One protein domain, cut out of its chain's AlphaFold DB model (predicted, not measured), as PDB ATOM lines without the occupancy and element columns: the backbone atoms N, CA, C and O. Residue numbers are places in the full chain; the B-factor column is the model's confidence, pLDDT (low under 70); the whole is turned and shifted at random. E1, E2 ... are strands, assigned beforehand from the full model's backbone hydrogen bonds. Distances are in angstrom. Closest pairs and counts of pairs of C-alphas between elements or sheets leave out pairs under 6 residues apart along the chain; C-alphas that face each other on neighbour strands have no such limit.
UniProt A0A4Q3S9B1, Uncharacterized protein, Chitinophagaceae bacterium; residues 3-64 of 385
ATOM      1  N   ASN A   3      69.937 150.420 161.505       90.31
ATOM      2  CA  ASN A   3      69.229 151.665 161.235       90.31
ATOM      3  C   ASN A   3      68.231 151.905 162.373       90.31
ATOM      4  O   ASN A   3      67.416 151.030 162.641       90.31
ATOM      5  N   ALA A   4      68.325 153.048 163.044       90.19
ATOM      6  CA  ALA A   4      67.437 153.436 164.136       90.19
ATOM      7  C   ALA A   4      66.630 154.667 163.702       90.19
ATOM      8  O   ALA A   4      67.224 155.720 163.464       90.19
ATOM      9  N   ASP A   5      65.315 154.511 163.523       86.31
ATOM     10  CA  ASP A   5      64.384 155.543 163.024       86.31
ATOM     11  C   ASP A   5      64.914 156.355 161.829       86.31
ATOM     12  O   ASP A   5      64.905 157.584 161.790       86.31
ATOM     13  N   GLY A   6      65.431 155.651 160.822       85.25
ATOM     14  CA  GLY A   6      65.971 156.254 159.604       85.25
ATOM     15  C   GLY A   6      67.437 156.676 159.711       85.25
ATOM     16  O   GLY A   6      68.062 156.913 158.677       85.25
ATOM     17  N   THR A   7      68.028 156.688 160.907       88.19
ATOM     18  CA  THR A   7      69.441 157.025 161.111       88.19
ATOM     19  C   THR A   7      70.323 155.783 160.946       88.19
ATOM     20  O   THR A   7      70.205 154.835 161.727       88.19
ATOM     21  N   PRO A   8      71.219 155.736 159.944       90.81
ATOM     22  CA  PRO A   8      72.098 154.590 159.735       90.81
ATOM     23  C   PRO A   8      73.217 154.524 160.792       90.81
ATOM     24  O   PRO A   8      73.811 155.536 161.155       90.81
ATOM     25  N   GLY A   9      73.510 153.309 161.264       87.44
ATOM     26  CA  GLY A   9      74.578 152.974 162.209       87.44
ATOM     27  C   GLY A   9      75.964 152.817 161.555       87.44
ATOM     28  O   GLY A   9      76.205 153.354 160.475       87.44
ATOM     29  N   PRO A  10      76.908 152.075 162.177       84.69
ATOM     30  CA  PRO A  10      76.695 150.955 163.108       84.69
ATOM     31  C   PRO A  10      76.502 151.342 164.582       84.69
ATOM     32  O   PRO A  10      76.154 150.482 165.378       84.69
ATOM     33  N   ALA A  11      76.689 152.608 164.941       89.94
ATOM     34  CA  ALA A  11      76.321 153.147 166.245       89.94
ATOM     35  C   ALA A  11      75.456 154.387 166.022       89.94
ATOM     36  O   ALA A  11      75.825 155.260 165.238       89.94
ATOM     37  N   VAL A  12      74.313 154.447 166.699       90.75
ATOM     38  CA  VAL A  12      73.403 155.594 166.674       90.75
ATOM     39  C   VAL A  12      73.245 156.079 168.109       90.75
ATOM     40  O   VAL A  12      73.132 155.268 169.025       90.75
ATOM     41  N   GLY A  13      73.295 157.389 168.317       91.56
ATOM     42  CA  GLY A  13      73.216 157.993 169.643       91.56
ATOM     43  C   GLY A  13      72.519 159.344 169.597       91.56
ATOM     44  O   GLY A  13      72.248 159.864 168.517       91.56
ATOM     45  N   ASN A  14      72.257 159.908 170.779       89.31
ATOM     46  CA  ASN A  14      71.494 161.151 170.959       89.31
ATOM     47  C   ASN A  14      70.093 161.096 170.327       89.31
ATOM     48  O   ASN A  14      69.611 162.089 169.788       89.31
ATOM     49  N   LEU A  15      69.469 159.920 170.380       88.44
ATOM     50  CA  LEU A  15      68.071 159.736 170.021       88.44
ATOM     51  C   LEU A  15      67.229 160.131 171.233       88.44
ATOM     52  O   LEU A  15      67.389 159.561 172.312       88.44
ATOM     53  N   GLU A  16      66.385 161.139 171.059       87.94
ATOM     54  CA  GLU A  16      65.413 161.567 172.058       87.94
ATOM     55  C   GLU A  16      64.110 160.805 171.818       87.94
ATOM     56  O   GLU A  16      63.633 160.733 170.688       87.94
ATOM     57  N   ILE A  17      63.578 160.192 172.874       88.88
ATOM     58  CA  ILE A  17      62.315 159.453 172.847       88.88
ATOM     59  C   ILE A  17      61.448 160.058 173.944       88.88
ATOM     60  O   ILE A  17      61.825 160.038 175.119       88.88
ATOM     61  N   GLU A  18      60.317 160.628 173.549       90.56
ATOM     62  CA  GLU A  18      59.363 161.222 174.479       90.56
ATOM     63  C   GLU A  18      58.655 160.146 175.312       90.56
ATOM     64  O   GLU A  18      58.647 158.955 174.987       90.56
ATOM     65  N   ALA A  19      58.044 160.565 176.421       91.19
ATOM     66  CA  ALA A  19      57.245 159.653 177.230       91.19
ATOM     67  C   ALA A  19      56.113 159.037 176.390       91.19
ATOM     68  O   ALA A  19      55.412 159.747 175.676       91.19
ATOM     69  N   GLU A  20      55.923 157.721 176.530       89.75
ATOM     70  CA  GLU A  20      54.942 156.921 175.774       89.75
ATOM     71  C   GLU A  20      55.246 156.750 174.274       89.75
ATOM     72  O   GLU A  20      54.420 156.186 173.557       89.75
ATOM     73  N   ASP A  21      56.433 157.157 173.810       92.81
ATOM     74  CA  ASP A  21      56.877 156.939 172.431       92.81
ATOM     75  C   ASP A  21      57.793 155.706 172.291       92.81
ATOM     76  O   ASP A  21      58.270 155.124 173.272       92.81
ATOM     77  N   SER A  22      58.025 155.277 171.051       90.06
ATOM     78  CA  SER A  22      58.839 154.104 170.721       90.06
ATOM     79  C   SER A  22      59.745 154.370 169.527       90.06
ATOM     80  O   SER A  22      59.416 155.172 168.662       90.06
ATOM     81  N   LEU A  23      60.857 153.641 169.459       88.88
ATOM     82  CA  LEU A  23      61.817 153.720 168.363       88.88
ATOM     83  C   LEU A  23      61.960 152.357 167.684       88.88
ATOM     84  O   LEU A  23      62.032 151.324 168.357       88.88
ATOM     85  N   TYR A  24      62.058 152.349 166.355       90.31
ATOM     86  CA  TYR A  24      62.338 151.146 165.582       90.31
ATOM     87  C   TYR A  24      63.827 151.029 165.264       90.31
ATOM     88  O   TYR A  24      64.447 151.932 164.703       90.31
ATOM     89  N   VAL A  25      64.395 149.859 165.564       89.56
ATOM     90  CA  VAL A  25      65.751 149.486 165.150       89.56
ATOM     91  C   VAL A  25      65.673 148.341 164.150       89.56
ATOM     92  O   VAL A  25      65.283 147.226 164.489       89.56
ATOM     93  N   PHE A  26      66.089 148.604 162.916       89.94
ATOM     94  CA  PHE A  26      66.262 147.589 161.887       89.94
ATOM     95  C   PHE A  26      67.703 147.100 161.874       89.94
ATOM     96  O   PHE A  26      68.654 147.887 161.850       89.94
ATOM     97  N   VAL A  27      67.863 145.782 161.837       88.06
ATOM     98  CA  VAL A  27      69.163 145.123 161.788       88.06
ATOM     99  C   VAL A  27      69.213 144.258 160.544       88.06
ATOM    100  O   VAL A  27      68.310 143.473 160.274       88.06
ATOM    101  N   THR A  28      70.282 144.397 159.774       87.25
ATOM    102  CA  THR A  28      70.540 143.559 158.603       87.25
ATOM    103  C   THR A  28      71.919 142.951 158.733       87.25
ATOM    104  O   THR A  28      72.911 143.677 158.845       87.25
ATOM    105  N   VAL A  29      71.999 141.627 158.679       84.62
ATOM    106  CA  VAL A  29      73.265 140.899 158.634       84.62
ATOM    107  C   VAL A  29      73.571 140.499 157.196       84.62
ATOM    108  O   VAL A  29      72.687 140.093 156.445       84.62
ATOM    109  N   LYS A  30      74.837 140.633 156.807       85.00
ATOM    110  CA  LYS A  30      75.374 139.981 155.617       85.00
ATOM    111  C   LYS A  30      76.294 138.883 156.121       85.00
ATOM    112  O   LYS A  30      77.271 139.179 156.797       85.00
ATOM    113  N   ILE A  31      75.924 137.641 155.846       84.62
ATOM    114  CA  ILE A  31      76.674 136.468 156.281       84.62
ATOM    115  C   ILE A  31      77.755 136.199 155.242       84.62
ATOM    116  O   ILE A  31      77.441 135.984 154.070       84.62
ATOM    117  N   ASP A  32      79.016 136.223 155.666       84.62
ATOM    118  CA  ASP A  32      80.111 135.786 154.808       84.62
ATOM    119  C   ASP A  32      80.092 134.251 154.693       84.62
ATOM    120  O   ASP A  32      79.901 133.558 155.699       84.62
ATOM    121  N   PRO A  33      80.255 133.696 153.478       83.00
ATOM    122  CA  PRO A  33      80.222 132.255 153.272       83.00
ATOM    123  C   PRO A  33      81.403 131.570 153.961       83.00
ATOM    124  O   PRO A  33      82.501 132.121 154.066       83.00
ATOM    125  N   THR A  34      81.186 130.325 154.373       85.25
ATOM    126  CA  THR A  34      82.209 129.475 154.999       85.25
ATOM    127  C   THR A  34      82.507 128.249 154.126       85.25
ATOM    128  O   THR A  34      81.874 128.011 153.091       85.25
ATOM    129  N   SER A  35      83.485 127.440 154.535       84.62
ATOM    130  CA  SER A  35      83.743 126.129 153.925       84.62
ATOM    131  C   SER A  35      82.831 125.017 154.449       84.62
ATOM    132  O   SER A  35      82.893 123.914 153.925       84.62
ATOM    133  N   GLU A  36      81.999 125.284 155.458       86.19
ATOM    134  CA  GLU A  36      81.167 124.265 156.105       86.19
ATOM    135  C   GLU A  36      79.973 123.871 155.228       86.19
ATOM    136  O   GLU A  36      79.353 124.719 154.584       86.19
ATOM    137  N   ASP A  37      79.631 122.590 155.195       85.50
ATOM    138  CA  ASP A  37      78.474 122.093 154.436       85.50
ATOM    139  C   ASP A  37      77.176 122.154 155.249       85.50
ATOM    140  O   ASP A  37      76.093 122.394 154.712       85.50
ATOM    141  N   LEU A  38      77.290 121.998 156.569       87.44
ATOM    142  CA  LEU A  38      76.152 122.068 157.475       87.44
ATOM    143  C   LEU A  38      75.717 123.522 157.716       87.44
ATOM    144  O   LEU A  38      76.563 124.422 157.748       87.44
ATOM    145  N   PRO A  39      74.409 123.767 157.936       87.12
ATOM    146  CA  PRO A  39      73.939 125.046 158.446       87.12
ATOM    147  C   PRO A  39      74.659 125.431 159.741       87.12
ATOM    148  O   PRO A  39      74.936 124.579 160.587       87.12
ATOM    149  N   PHE A  40      74.932 126.719 159.903       89.75
ATOM    150  CA  PHE A  40      75.679 127.260 161.030       89.75
ATOM    151  C   PHE A  40      74.959 128.457 161.644       89.75
ATOM    152  O   PHE A  40      74.239 129.192 160.966       89.75
ATOM    153  N   VAL A  41      75.159 128.639 162.947       89.31
ATOM    154  CA  VAL A  41      74.557 129.724 163.723       89.31
ATOM    155  C   VAL A  41      75.560 130.860 163.851       89.31
ATOM    156  O   VAL A  41      76.736 130.639 164.137       89.31
ATOM    157  N   ILE A  42      75.084 132.081 163.650       88.38
ATOM    158  CA  ILE A  42      75.846 133.310 163.826       88.38
ATOM    159  C   ILE A  42      75.162 134.091 164.928       88.38
ATOM    160  O   ILE A  42      73.958 134.339 164.865       88.38
ATOM    161  N   GLN A  43      75.946 134.460 165.930       92.19
ATOM    162  CA  GLN A  43      75.470 135.187 167.092       92.19
ATOM    163  C   GLN A  43      76.159 136.541 167.156       92.19
ATOM    164  O   GLN A  43      77.359 136.652 166.902       92.19
ATOM    165  N   ASP A  44      75.384 137.562 167.485       91.12
ATOM    166  CA  ASP A  44      75.864 138.918 167.725       91.12
ATOM    167  C   ASP A  44      74.988 139.571 168.802       91.12
ATOM    168  O   ASP A  44      74.057 138.956 169.325       91.12
ATOM    169  N   SER A  45      75.260 140.818 169.169       92.69
ATOM    170  CA  SER A  45      74.424 141.551 170.112       92.69
ATOM    171  C   SER A  45      74.427 143.050 169.843       92.69
ATOM    172  O   SER A  45      75.419 143.620 169.395       92.69
ATOM    173  N   ILE A  46      73.310 143.708 170.153       92.50
ATOM    174  CA  ILE A  46      73.202 145.168 170.134       92.50
ATOM    175  C   ILE A  46      73.196 145.671 171.567       92.50
ATOM    176  O   ILE A  46      72.318 145.313 172.354       92.50
ATOM    177  N   GLY A  47      74.167 146.522 171.888       93.69
ATOM    178  CA  GLY A  47      74.191 147.265 173.141       93.69
ATOM    179  C   GLY A  47      73.292 148.495 173.054       93.69
ATOM    180  O   GLY A  47      73.451 149.316 172.152       93.69
ATOM    181  N   ILE A  48      72.378 148.640 174.010       93.12
ATOM    182  CA  ILE A  48      71.503 149.803 174.165       93.12
ATOM    183  C   ILE A  48      71.874 150.480 175.481       93.12
ATOM    184  O   ILE A  48      71.954 149.835 176.524       93.12
ATOM    185  N   THR A  49      72.143 151.783 175.447       93.56
ATOM    186  CA  THR A  49      72.467 152.573 176.644       93.56
ATOM    187  C   THR A  49      71.562 153.793 176.701       93.56
ATOM    188  O   THR A  49      71.530 154.575 175.755       93.56
ATOM    189  N   TYR A  50      70.829 153.956 177.803       91.81
ATOM    190  CA  TYR A  50      69.858 155.038 177.987       91.81
ATOM    191  C   TYR A  50      69.705 155.366 179.477       91.81
ATOM    192  O   TYR A  50      69.656 154.461 180.297       91.81
ATOM    193  N   ASN A  51      69.640 156.648 179.860       89.69
ATOM    194  CA  ASN A  51      69.365 157.100 181.240       89.69
ATOM    195  C   ASN A  51      70.173 156.399 182.361       89.69
ATOM    196  O   ASN A  51      69.681 156.216 183.472       89.69
ATOM    197  N   GLY A  52      71.420 156.003 182.078       91.00
ATOM    198  CA  GLY A  52      72.282 155.261 183.013       91.00
ATOM    199  C   GLY A  52      72.058 153.740 183.048       91.00
ATOM    200  O   GLY A  52      72.828 153.041 183.703       91.00
ATOM    201  N   ASN A  53      71.066 153.226 182.322       92.12
ATOM    202  CA  ASN A  53      70.840 151.803 182.087       92.12
ATOM    203  C   ASN A  53      71.647 151.314 180.880       92.12
ATOM    204  O   ASN A  53      71.893 152.061 179.928       92.12
ATOM    205  N   GLN A  54      72.008 150.033 180.907       95.50
ATOM    206  CA  GLN A  54      72.630 149.335 179.791       95.50
ATOM    207  C   GLN A  54      71.959 147.975 179.610       95.50
ATOM    208  O   GLN A  54      71.869 147.191 180.554       95.50
ATOM    209  N   GLU A  55      71.529 147.690 178.388       94.75
ATOM    210  CA  GLU A  55      70.900 146.433 177.995       94.75
ATOM    211  C   GLU A  55      71.569 145.874 176.740       94.75
ATOM    212  O   GLU A  55      72.181 146.606 175.961       94.75
ATOM    213  N   TRP A  56      71.460 144.560 176.555       94.94
ATOM    214  CA  TRP A  56      71.984 143.863 175.387       94.94
ATOM    215  C   TRP A  56      70.886 143.019 174.762       94.94
ATOM    216  O   TRP A  56      70.363 142.106 175.401       94.94
ATOM    217  N   VAL A  57      70.582 143.287 173.499       92.88
ATOM    218  CA  VAL A  57      69.694 142.445 172.698       92.88
ATOM    219  C   VAL A  57      70.560 141.432 171.965       92.88
ATOM    220  O   VAL A  57      71.388 141.814 171.140       92.88
ATOM    221  N   GLN A  58      70.403 140.150 172.294       94.25
ATOM    222  CA  GLN A  58      71.103 139.067 171.601       94.25
ATOM    223  C   GLN A  58      70.468 138.841 170.228       94.25
ATOM    224  O   GLN A  58      69.244 138.831 170.098       94.25
ATOM    225  N   LEU A  59      71.303 138.655 169.216       91.38
ATOM    226  CA  LEU A  59      70.914 138.395 167.841       91.38
ATOM    227  C   LEU A  59      71.403 137.011 167.439       91.38
ATOM    228  O   LEU A  59      72.551 136.654 167.695       91.38
ATOM    229  N   GLU A  60      70.543 136.261 166.760       90.88
ATOM    230  CA  GLU A  60      70.882 134.962 166.193       90.88
ATOM    231  C   GLU A  60      70.398 134.890 164.744       90.88
ATOM    232  O   GLU A  60      69.272 135.280 164.432       90.88
ATOM    233  N   ALA A  61      71.256 134.396 163.854       87.88
ATOM    234  CA  ALA A  61      70.932 134.143 162.459       87.88
ATOM    235  C   ALA A  61      71.477 132.782 162.017       87.88
ATOM    236  O   ALA A  61      72.543 132.350 162.457       87.88
ATOM    237  N   TRP A  62      70.761 132.128 161.105       86.94
ATOM    238  CA  TRP A  62      71.177 130.867 160.499       86.94
ATOM    239  C   TRP A  62      71.759 131.123 159.108       86.94
ATOM    240  O   TRP A  62      71.129 131.775 158.275       86.94
ATOM    241  N   GLY A  63      72.961 130.609 158.858       87.62
ATOM    242  CA  GLY A  63      73.612 130.597 157.553       87.62
ATOM    243  C   GLY A  63      73.665 129.186 156.979       87.62
ATOM    244  O   GLY A  63      73.862 128.217 157.709       87.62
ATOM    245  N   GLN A  64      73.513 129.058 155.663       90.06
ATOM    246  CA  GLN A  64      73.752 127.808 154.949       90.06
ATOM    247  C   GLN A  64      74.443 128.117 153.625       90.06
ATOM    248  O   GLN A  64      73.976 128.950 152.848       90.06
TER     249      GLN A  64
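Overview. This is residues 3 to 64 of the 385 residues of an uncharacterized protein of Chitinophagaceae bacterium (UniProt A0A4Q3S9B1). Look first for one long two-stranded hairpin, E2 and E3, set along the longest axis; beside it runs a loose, mostly loop strip, residues 3 to 39, holding the short strand E1. The printed part has 62 residues, no named helix and strands E1, E2, E3 in chain order; the class is all strand, with 25 residues in named elements, under half. The sheet E2 - E3 is antiparallel. The whole is loose, radius of gyration of the C-alphas 15.2 A, a rod spanning 49 by 23 by 18 A.

Arrangement. Find E2, residues 40 to 50, and E3, residues 53 to 63: they form an antiparallel hairpin at 160 degrees. C-alphas 45 and 58 face each other at 4.4 A; N 42 and O 61 are within hydrogen-bond range at 2.8 A, as are N 55 and O 48 at 2.9 A. E1, residues 25 to 27, pairs with no named strand and is apart from E2 and E3.

Along the chain. Find C-alpha 25 at (65.751, 149.486, 165.150), where E1 begins its 6.5 A. E2 runs 33.1 A from C-alpha 40 at (75.679, 127.260, 161.030); E3 runs 32.5 A to C-alpha 63 at (73.612, 130.597, 157.553).

Size, cuts and confidence. The C-alphas of Ala 19 and Asp 37 are the two farthest apart, 48.8 A. The link E1 to E2 is long; E2 to E3 is tight. The printed part has no cut, and no printed residue is under 70 in pLDDT.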